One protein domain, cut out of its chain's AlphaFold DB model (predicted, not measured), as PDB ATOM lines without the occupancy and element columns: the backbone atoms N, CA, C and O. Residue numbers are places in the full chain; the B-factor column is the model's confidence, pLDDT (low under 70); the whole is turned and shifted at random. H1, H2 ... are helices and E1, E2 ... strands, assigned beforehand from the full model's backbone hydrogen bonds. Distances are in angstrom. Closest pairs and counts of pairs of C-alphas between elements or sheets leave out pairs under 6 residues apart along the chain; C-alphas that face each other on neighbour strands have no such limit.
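Overview. This is residues 7 to 73 of the 73 residues of an uncharacterized protein of Megasphaera sp. NM10 (UniProt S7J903). A strongly twisted sheet of four strands has one long helix, H2, packed slantwise over one face, while the short H1 only grazes the sheet. The tail folds back beside edge strand E4, residues 71 to 72 pairing with 65 to 66. The printed part has 67 residues, with H1, E1, H2, E2, E3 and E4 along the chain. The mixed sheet runs E1 E2 E3 E4; the class is mixed, helices and strands. The whole is compact, with a radius of gyration of the C-alphas of 10.4 A and spans of 24 by 23 by 20 A.

Arrangement. H1, residues 7 to 10, only grazes the sheet with residues 8 to 10. E1, residues 14 to 16, is parallel to E2, residues 43 to 49, with N 14 and O 44 2.9 A apart. H2, residues 20 to 35, is on one face of the sheet in two layers, a helix on one face of a sheet, and its height over the sheet is 8.5 A. It is over E3, residues 52 to 57, at 51 degrees on the local plane, slantwise to the strands. It is only just over E4, residues 62 to 66, with 3 C-alphas falling on it; the closest C-alphas, of Ala 26 and Tyr 65, are 5.7 A apart. E1, H2 and E2 form a strand-helix-strand unit, parallel neighbour strands joined through a helix, with a left-handed crossover. E2, E3 and E4 form a meander, each the antiparallel neighbour of the one before, in two hairpins: N 44 and O 56 are 2.9 A apart, N 65 and O 53 2.8 A. In H2 every O i to N i+4 pair is within hydrogen-bond range; H1 is too short for one.

Along the chain. H1 begins at C-alpha 7 (16.341, -0.730, -28.139). H2 is 22.5 A long, E2 and E3 15.7 A each, and E4 13.2 A, ending at C-alpha 66 (34.722, 1.545, -36.336).

Size, cuts and confidence. The C-alphas farthest apart, of Asn 17 and Gly 37, are 28.4 A apart. The printed part has no cut, no link is long, and no printed residue is under 70 in pLDDT.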
ATOM      1  N   ASP A   7      16.671   0.662 -27.824       76.75
ATOM      2  CA  ASP A   7      16.341  -0.730 -28.139       76.75
ATOM      3  C   ASP A   7      15.267  -0.858 -29.223       76.75
ATOM      4  O   ASP A   7      15.261  -1.838 -29.968       76.75
ATOM      5  N   LYS A   8      14.363   0.122 -29.364       88.94
ATOM      6  CA  LYS A   8      13.254   0.016 -30.321       88.94
ATOM      7  C   LYS A   8      13.735  -0.058 -31.770       88.94
ATOM      8  O   LYS A   8      13.117  -0.767 -32.560       88.94
ATOM      9  N   TRP A   9      14.831   0.628 -32.108       92.94
ATOM     10  CA  TRP A   9      15.369   0.660 -33.471       92.94
ATOM     11  C   TRP A   9      16.100  -0.632 -33.840       92.94
ATOM     12  O   TRP A   9      16.095  -1.012 -35.006       92.94
ATOM     13  N   PHE A  10      16.662  -1.336 -32.852       95.06
ATOM     14  CA  PHE A  10      17.483  -2.534 -33.062       95.06
ATOM     15  C   PHE A  10      16.780  -3.845 -32.694       95.06
ATOM     16  O   PHE A  10      17.300  -4.918 -32.980       95.06
ATOM     17  N   ARG A  11      15.581  -3.801 -32.094       91.12
ATOM     18  CA  ARG A  11      14.877  -4.982 -31.557       91.12
ATOM     19  C   ARG A  11      14.668  -6.123 -32.560       91.12
ATOM     20  O   ARG A  11      14.537  -7.272 -32.146       91.12
ATOM     21  N   ARG A  12      14.570  -5.811 -33.853       90.00
ATOM     22  CA  ARG A  12      14.342  -6.787 -34.934       90.00
ATOM     23  C   ARG A  12      15.605  -7.099 -35.745       90.00
ATOM     24  O   ARG A  12      15.519  -7.870 -36.694       90.00
ATOM     25  N   MET A  13      16.744  -6.517 -35.371       96.31
ATOM     26  CA  MET A  13      17.996  -6.651 -36.102       96.31
ATOM     27  C   MET A  13      18.525  -8.084 -36.009       96.31
ATOM     28  O   MET A  13      18.739  -8.617 -34.919       96.31
ATOM     29  N   GLN A  14      18.774  -8.702 -37.158       97.62
ATOM     30  CA  GLN A  14      19.386 -10.023 -37.238       97.62
ATOM     31  C   GLN A  14      20.908  -9.918 -37.104       97.62
ATOM     32  O   GLN A  14      21.548  -9.141 -37.806       97.62
ATOM     33  N   ASN A  15      21.514 -10.719 -36.226       96.94
ATOM     34  CA  ASN A  15      22.970 -10.786 -36.102       96.94
ATOM     35  C   ASN A  15      23.543 -11.907 -36.982       96.94
ATOM     36  O   ASN A  15      23.336 -13.088 -36.704       96.94
ATOM     37  N   ARG A  16      24.307 -11.542 -38.013       96.81
ATOM     38  CA  ARG A  16      24.986 -12.474 -38.921       96.81
ATOM     39  C   ARG A  16      26.443 -12.669 -38.512       96.81
ATOM     40  O   ARG A  16      27.363 -12.292 -39.232       96.81
ATOM     41  N   ASN A  17      26.621 -13.315 -37.361       92.69
ATOM     42  CA  ASN A  17      27.916 -13.759 -36.832       92.69
ATOM     43  C   ASN A  17      28.881 -12.628 -36.409       92.69
ATOM     44  O   ASN A  17      30.098 -12.751 -36.540       92.69
ATOM     45  N   VAL A  18      28.348 -11.523 -35.885       96.31
ATOM     46  CA  VAL A  18      29.133 -10.476 -35.218       96.31
ATOM     47  C   VAL A  18      29.183 -10.762 -33.719       96.31
ATOM     48  O   VAL A  18      28.162 -11.073 -33.100       96.31
ATOM     49  N   HIS A  19      30.373 -10.668 -33.120       96.44
ATOM     50  CA  HIS A  19      30.556 -10.929 -31.691       96.44
ATOM     51  C   HIS A  19      29.700  -9.980 -30.839       96.44
ATOM     52  O   HIS A  19      29.603  -8.794 -31.152       96.44
ATOM     53  N   HIS A  20      29.101 -10.480 -29.753       94.44
ATOM     54  CA  HIS A  20      28.107  -9.728 -28.976       94.44
ATOM     55  C   HIS A  20      28.619  -8.359 -28.501       94.44
ATOM     56  O   HIS A  20      27.925  -7.359 -28.661       94.44
ATOM     57  N   ASP A  21      29.854  -8.291 -28.004       95.25
ATOM     58  CA  ASP A  21      30.449  -7.028 -27.545       95.25
ATOM     59  C   ASP A  21      30.589  -6.004 -28.680       95.25
ATOM     60  O   ASP A  21      30.321  -4.819 -28.502       95.25
ATOM     61  N   ILE A  22      30.927  -6.472 -29.885       96.62
ATOM     62  CA  ILE A  22      31.045  -5.630 -31.080       96.62
ATOM     63  C   ILE A  22      29.667  -5.127 -31.517       96.62
ATOM     64  O   ILE A  22      29.532  -3.966 -31.900       96.62
ATOM     65  N   VAL A  23      28.631  -5.968 -31.410       96.19
ATOM     66  CA  VAL A  23      27.240  -5.557 -31.654       96.19
ATOM     67  C   VAL A  23      26.839  -4.435 -30.695       96.19
ATOM     68  O   VAL A  23      26.295  -3.426 -31.138       96.19
ATOM     69  N   GLN A  24      27.134  -4.573 -29.399       95.25
ATOM     70  CA  GLN A  24      26.807  -3.554 -28.397       95.25
ATOM     71  C   GLN A  24      27.516  -2.223 -28.679       95.25
ATOM     72  O   GLN A  24      26.888  -1.167 -28.604       95.25
ATOM     73  N   GLU A  25      28.800  -2.250 -29.044       95.88
ATOM     74  CA  GLU A  25      29.532  -1.028 -29.401       95.88
ATOM     75  C   GLU A  25      29.009  -0.382 -30.694       95.88
ATOM     76  O   GLU A  25      28.833   0.837 -30.743       95.88
ATOM     77  N   ALA A  26      28.670  -1.174 -31.714       96.25
ATOM     78  CA  ALA A  26      28.066  -0.658 -32.942       96.25
ATOM     79  C   ALA A  26      26.697  -0.005 -32.672       96.25
ATOM     80  O   ALA A  26      26.446   1.109 -33.130       96.25
ATOM     81  N   ILE A  27      25.844  -0.634 -31.854       95.44
ATOM     82  CA  ILE A  27      24.545  -0.080 -31.436       95.44
ATOM     83  C   ILE A  27      24.720   1.242 -30.680       95.44
ATOM     84  O   ILE A  27      23.960   2.188 -30.910       95.44
ATOM     85  N   LYS A  28      25.721   1.352 -29.797       94.88
ATOM     86  CA  LYS A  28      26.012   2.607 -29.081       94.88
ATOM     87  C   LYS A  28      26.368   3.734 -30.045       94.88
ATOM     88  O   LYS A  28      25.875   4.846 -29.868       94.88
ATOM     89  N   LEU A  29      27.207   3.463 -31.046       95.88
ATOM     90  CA  LEU A  29      27.571   4.449 -32.066       95.88
ATOM     91  C   LEU A  29      26.371   4.815 -32.944       95.88
ATOM     92  O   LEU A  29      26.055   5.993 -33.071       95.88
ATOM     93  N   ALA A  30      25.630   3.829 -33.444       95.44
ATOM     94  CA  ALA A  30      24.407   4.049 -34.212       95.44
ATOM     95  C   ALA A  30      23.366   4.882 -33.444       95.44
ATOM     96  O   ALA A  30      22.738   5.776 -33.998       95.44
ATOM     97  N   THR A  31      23.219   4.648 -32.139       94.50
ATOM     98  CA  THR A  31      22.324   5.438 -31.281       94.50
ATOM     99  C   THR A  31      22.760   6.905 -31.193       94.50
ATOM    100  O   THR A  31      21.905   7.787 -31.124       94.50
ATOM    101  N   LYS A  32      24.070   7.194 -31.200       93.38
ATOM    102  CA  LYS A  32      24.572   8.578 -31.245       93.38
ATOM    103  C   LYS A  32      24.202   9.255 -32.564       93.38
ATOM    104  O   LYS A  32      23.685  10.364 -32.513       93.38
ATOM    105  N   GLU A  33      24.380   8.568 -33.691       93.62
ATOM    106  CA  GLU A  33      24.008   9.074 -35.022       93.62
ATOM    107  C   GLU A  33      22.507   9.378 -35.112       93.62
ATOM    108  O   GLU A  33      22.112  10.474 -35.509       93.62
ATOM    109  N   ILE A  34      21.658   8.460 -34.637       93.31
ATOM    110  CA  ILE A  34      20.203   8.670 -34.595       93.31
ATOM    111  C   ILE A  34      19.850   9.894 -33.744       93.31
ATOM    112  O   ILE A  34      19.055  10.733 -34.166       93.31
ATOM    113  N   ASN A  35      20.452  10.029 -32.557       91.44
ATOM    114  CA  ASN A  35      20.219  11.181 -31.682       91.44
ATOM    115  C   ASN A  35      20.751  12.499 -32.271       91.44
ATOM    116  O   ASN A  35      20.269  13.562 -31.885       91.44
ATOM    117  N   ALA A  36      21.716  12.441 -33.194       92.19
ATOM    118  CA  ALA A  36      22.211  13.585 -33.958       92.19
ATOM    119  C   ALA A  36      21.337  13.922 -35.186       92.19
ATOM    120  O   ALA A  36      21.586  14.923 -35.853       92.19
ATOM    121  N   GLY A  37      20.294  13.132 -35.465       92.81
ATOM    122  CA  GLY A  37      19.358  13.341 -36.574       92.81
ATOM    123  C   GLY A  37      19.612  12.460 -37.800       92.81
ATOM    124  O   GLY A  37      18.839  12.524 -38.754       92.81
ATOM    125  N   HIS A  38      20.633  11.601 -37.776       91.00
ATOM    126  CA  HIS A  38      20.950  10.656 -38.852       91.00
ATOM    127  C   HIS A  38      20.160   9.351 -38.678       91.00
ATOM    128  O   HIS A  38      20.703   8.292 -38.361       91.00
ATOM    129  N   TRP A  39      18.835   9.442 -38.806       90.56
ATOM    130  CA  TRP A  39      17.938   8.299 -38.644       90.56
ATOM    131  C   TRP A  39      17.556   7.668 -39.989       90.56
ATOM    132  O   TRP A  39      17.031   8.343 -40.869       90.56
ATOM    133  N   HIS A  40      17.756   6.351 -40.091       93.00
ATOM    134  CA  HIS A  40      17.553   5.544 -41.304       93.00
ATOM    135  C   HIS A  40      16.444   4.476 -41.157       93.00
ATOM    136  O   HIS A  40      16.370   3.503 -41.906       93.00
ATOM    137  N   GLY A  41      15.565   4.616 -40.158       93.38
ATOM    138  CA  GLY A  41      14.510   3.635 -39.875       93.38
ATOM    139  C   GLY A  41      14.905   2.591 -38.827       93.38
ATOM    140  O   GLY A  41      15.619   2.889 -37.865       93.38
ATOM    141  N   TYR A  42      14.379   1.372 -38.967       95.62
ATOM    142  CA  TYR A  42      14.740   0.235 -38.113       95.62
ATOM    143  C   TYR A  42      15.973  -0.489 -38.668       95.62
ATOM    144  O   TYR A  42      16.133  -0.605 -39.882       95.62
ATOM    145  N   ALA A  43      16.830  -0.997 -37.787       96.88
ATOM    146  CA  ALA A  43      17.951  -1.842 -38.183       96.88
ATOM    147  C   ALA A  43      17.446  -3.242 -38.564       96.88
ATOM    148  O   ALA A  43      16.696  -3.867 -37.806       96.88
ATOM    149  N   GLU A  44      17.870  -3.740 -39.725       97.38
ATOM    150  CA  GLU A  44      17.442  -5.040 -40.252       97.38
ATOM    151  C   GLU A  44      18.458  -6.141 -39.961       97.38
ATOM    152  O   GLU A  44      18.089  -7.220 -39.499       97.38
ATOM    153  N   GLU A  45      19.743  -5.872 -40.183       97.81
ATOM    154  CA  GLU A  45      20.812  -6.832 -39.920       97.81
ATOM    155  C   GLU A  45      22.128  -6.149 -39.543       97.81
ATOM    156  O   GLU A  45      22.405  -5.022 -39.958       97.81
ATOM    157  N   ILE A  46      22.954  -6.873 -38.785       98.19
ATOM    158  CA  ILE A  46      24.352  -6.544 -38.522       98.19
ATOM    159  C   ILE A  46      25.253  -7.687 -38.989       98.19
ATOM    160  O   ILE A  46      24.984  -8.860 -38.717       98.19
ATOM    161  N   TYR A  47      26.315  -7.345 -39.712       97.94
ATOM    162  CA  TYR A  47      27.262  -8.290 -40.309       97.94
ATOM    163  C   TYR A  47      28.650  -7.653 -40.427       97.94
ATOM    164  O   TYR A  47      28.793  -6.442 -40.285       97.94
ATOM    165  N   TYR A  48      29.684  -8.453 -40.690       96.50
ATOM    166  CA  TYR A  48      30.998  -7.912 -41.041       96.50
ATOM    167  C   TYR A  48      31.071  -7.573 -42.527       96.50
ATOM    168  O   TYR A  48      30.756  -8.408 -43.376       96.50
ATOM    169  N   LYS A  49      31.549  -6.368 -42.835       94.56
ATOM    170  CA  LYS A  49      31.889  -5.927 -44.186       94.56
ATOM    171  C   LYS A  49      33.128  -5.043 -44.124       94.56
ATOM    172  O   LYS A  49      33.252  -4.224 -43.219       94.56
ATOM    173  N   ASP A  50      34.072  -5.269 -45.033       91.50
ATOM    174  CA  ASP A  50      35.322  -4.501 -45.126       91.50
ATOM    175  C   ASP A  50      36.122  -4.441 -43.804       91.50
ATOM    176  O   ASP A  50      36.839  -3.485 -43.526       91.50
ATOM    177  N   GLY A  51      35.996  -5.480 -42.966       92.25
ATOM    178  CA  GLY A  51      36.657  -5.573 -41.657       92.25
ATOM    179  C   GLY A  51      35.940  -4.857 -40.504       92.25
ATOM    180  O   GLY A  51      36.428  -4.906 -39.375       92.25
ATOM    181  N   PHE A  52      34.777  -4.248 -40.742       95.50
ATOM    182  CA  PHE A  52      33.999  -3.524 -39.735       95.50
ATOM    183  C   PHE A  52      32.612  -4.148 -39.529       95.50
ATOM    184  O   PHE A  52      32.047  -4.715 -40.468       95.50
ATOM    185  N   PRO A  53      32.024  -4.056 -38.321       97.38
ATOM    186  CA  PRO A  53      30.596  -4.291 -38.155       97.38
ATOM    187  C   PRO A  53      29.810  -3.244 -38.953       97.38
ATOM    188  O   PRO A  53      30.019  -2.042 -38.802       97.38
ATOM    189  N   CYS A  54      28.900  -3.708 -39.797       97.69
ATOM    190  CA  CYS A  54      28.033  -2.899 -40.637       97.69
ATOM    191  C   CYS A  54      26.580  -3.149 -40.237       97.69
ATOM    192  O   CYS A  54      26.171  -4.309 -40.143       97.69
ATOM    193  N   ILE A  55      25.799  -2.085 -40.031       97.62
ATOM    194  CA  ILE A  55      24.345  -2.185 -39.831       97.62
ATOM    195  C   ILE A  55      23.663  -1.783 -41.133       97.62
ATOM    196  O   ILE A  55      23.910  -0.690 -41.649       97.62
ATOM    197  N   ARG A  56      22.805  -2.666 -41.653       97.75
ATOM    198  CA  ARG A  56      21.887  -2.330 -42.742       97.75
ATOM    199  C   ARG A  56      20.551  -1.886 -42.167       97.75
ATOM    200  O   ARG A  56      19.953  -2.574 -41.337       97.75
ATOM    201  N   TRP A  57      20.105  -0.732 -42.632       96.75
ATOM    202  CA  TRP A  57      18.880  -0.070 -42.219       96.75
ATOM    203  C   TRP A  57      17.737  -0.350 -43.196       96.75
ATOM    204  O   TRP A  57      17.955  -0.787 -44.329       96.75
ATOM    205  N   GLN A  58      16.511  -0.097 -42.741       95.00
ATOM    206  CA  GLN A  58      15.280  -0.340 -43.494       95.00
ATOM    207  C   GLN A  58      15.211   0.433 -44.821       95.00
ATOM    208  O   GLN A  58      14.616  -0.046 -45.783       95.00
ATOM    209  N   ASP A  59      15.807   1.623 -44.888       94.69
ATOM    210  CA  ASP A  59      15.879   2.433 -46.110       94.69
ATOM    211  C   ASP A  59      16.960   1.955 -47.104       94.69
ATOM    212  O   ASP A  59      17.153   2.560 -48.158       94.69
ATOM    213  N   GLY A  60      17.665   0.864 -46.785       94.94
ATOM    214  CA  GLY A  60      18.766   0.316 -47.573       94.94
ATOM    215  C   GLY A  60      20.130   0.929 -47.252       94.94
ATOM    216  O   GLY A  60      21.142   0.434 -47.759       94.94
ATOM    217  N   HIS A  61      20.198   1.953 -46.393       95.69
ATOM    218  CA  HIS A  61      21.463   2.533 -45.958       95.69
ATOM    219  C   HIS A  61      22.305   1.493 -45.206       95.69
ATOM    220  O   HIS A  61      21.790   0.668 -44.448       95.69
ATOM    221  N   CYS A  62      23.618   1.519 -45.422       95.50
ATOM    222  CA  CYS A  62      24.572   0.609 -44.796       95.50
ATOM    223  C   CYS A  62      25.700   1.434 -44.183       95.50
ATOM    224  O   CYS A  62      26.498   2.003 -44.924       95.50
ATOM    225  N   ALA A  63      25.764   1.470 -42.855       95.50
ATOM    226  CA  ALA A  63      26.768   2.231 -42.118       95.50
ATOM    227  C   ALA A  63      27.805   1.287 -41.499       95.50
ATOM    228  O   ALA A  63      27.435   0.286 -40.876       95.50
ATOM    229  N   HIS A  64      29.090   1.613 -41.643       96.75
ATOM    230  CA  HIS A  64      30.206   0.848 -41.085       96.75
ATOM    231  C   HIS A  64      30.671   1.485 -39.780       96.75
ATOM    232  O   HIS A  64      30.984   2.672 -39.725       96.75
ATOM    233  N   TYR A  65      30.772   0.687 -38.721       96.06
ATOM    234  CA  TYR A  65      31.099   1.172 -37.385       96.06
ATOM    235  C   TYR A  65      32.519   0.774 -37.004       96.06
ATOM    236  O   TYR A  65      32.820  -0.385 -36.722       96.06
ATOM    237  N   ASN A  66      33.410   1.754 -36.921       95.50
ATOM    238  CA  ASN A  66      34.722   1.545 -36.336       95.50
ATOM    239  C   ASN A  66      34.622   1.624 -34.818       95.50
ATOM    240  O   ASN A  66      34.828   2.677 -34.219       95.50
ATOM    241  N   VAL A  67      34.324   0.488 -34.193       94.19
ATOM    242  CA  VAL A  67      34.166   0.387 -32.735       94.19
ATOM    243  C   VAL A  67      35.453   0.693 -31.960       94.19
ATOM    244  O   VAL A  67      35.380   1.089 -30.805       94.19
ATOM    245  N   VAL A  68      36.628   0.578 -32.596       93.31
ATOM    246  CA  VAL A  68      37.923   0.916 -31.978       93.31
ATOM    247  C   VAL A  68      38.140   2.429 -31.943       93.31
ATOM    248  O   VAL A  68      38.599   2.964 -30.939       93.31
ATOM    249  N   LYS A  69      37.815   3.131 -33.036       94.25
ATOM    250  CA  LYS A  69      37.986   4.592 -33.146       94.25
ATOM    251  C   LYS A  69      36.749   5.388 -32.725       94.25
ATOM    252  O   LYS A  69      36.840   6.600 -32.565       94.25
ATOM    253  N   GLY A  70      35.606   4.729 -32.563       92.88
ATOM    254  CA  GLY A  70      34.330   5.367 -32.257       92.88
ATOM    255  C   GLY A  70      33.739   6.176 -33.418       92.88
ATOM    256  O   GLY A  70      33.025   7.140 -33.158       92.88
ATOM    257  N   THR A  71      34.050   5.826 -34.671       92.88
ATOM    258  CA  THR A  71      33.635   6.569 -35.880       92.88
ATOM    259  C   THR A  71      32.716   5.741 -36.781       92.88
ATOM    260  O   THR A  71      32.762   4.510 -36.739       92.88
ATOM    261  N   VAL A  72      31.915   6.413 -37.614       91.69
ATOM    262  CA  VAL A  72      30.989   5.805 -38.590       91.69
ATOM    263  C   VAL A  72      31.394   6.211 -40.012       91.69
ATOM    264  O   VAL A  72      31.842   7.344 -40.202       91.69
ATOM    265  N   TYR A  73      31.278   5.291 -40.976       87.75
ATOM    266  CA  TYR A  73      31.566   5.502 -42.403       87.75
ATOM    267  C   TYR A  73      30.425   5.029 -43.302       87.75
ATOM    268  O   TYR A  73      29.801   3.990 -42.968       87.75
TER     269      TYR A  73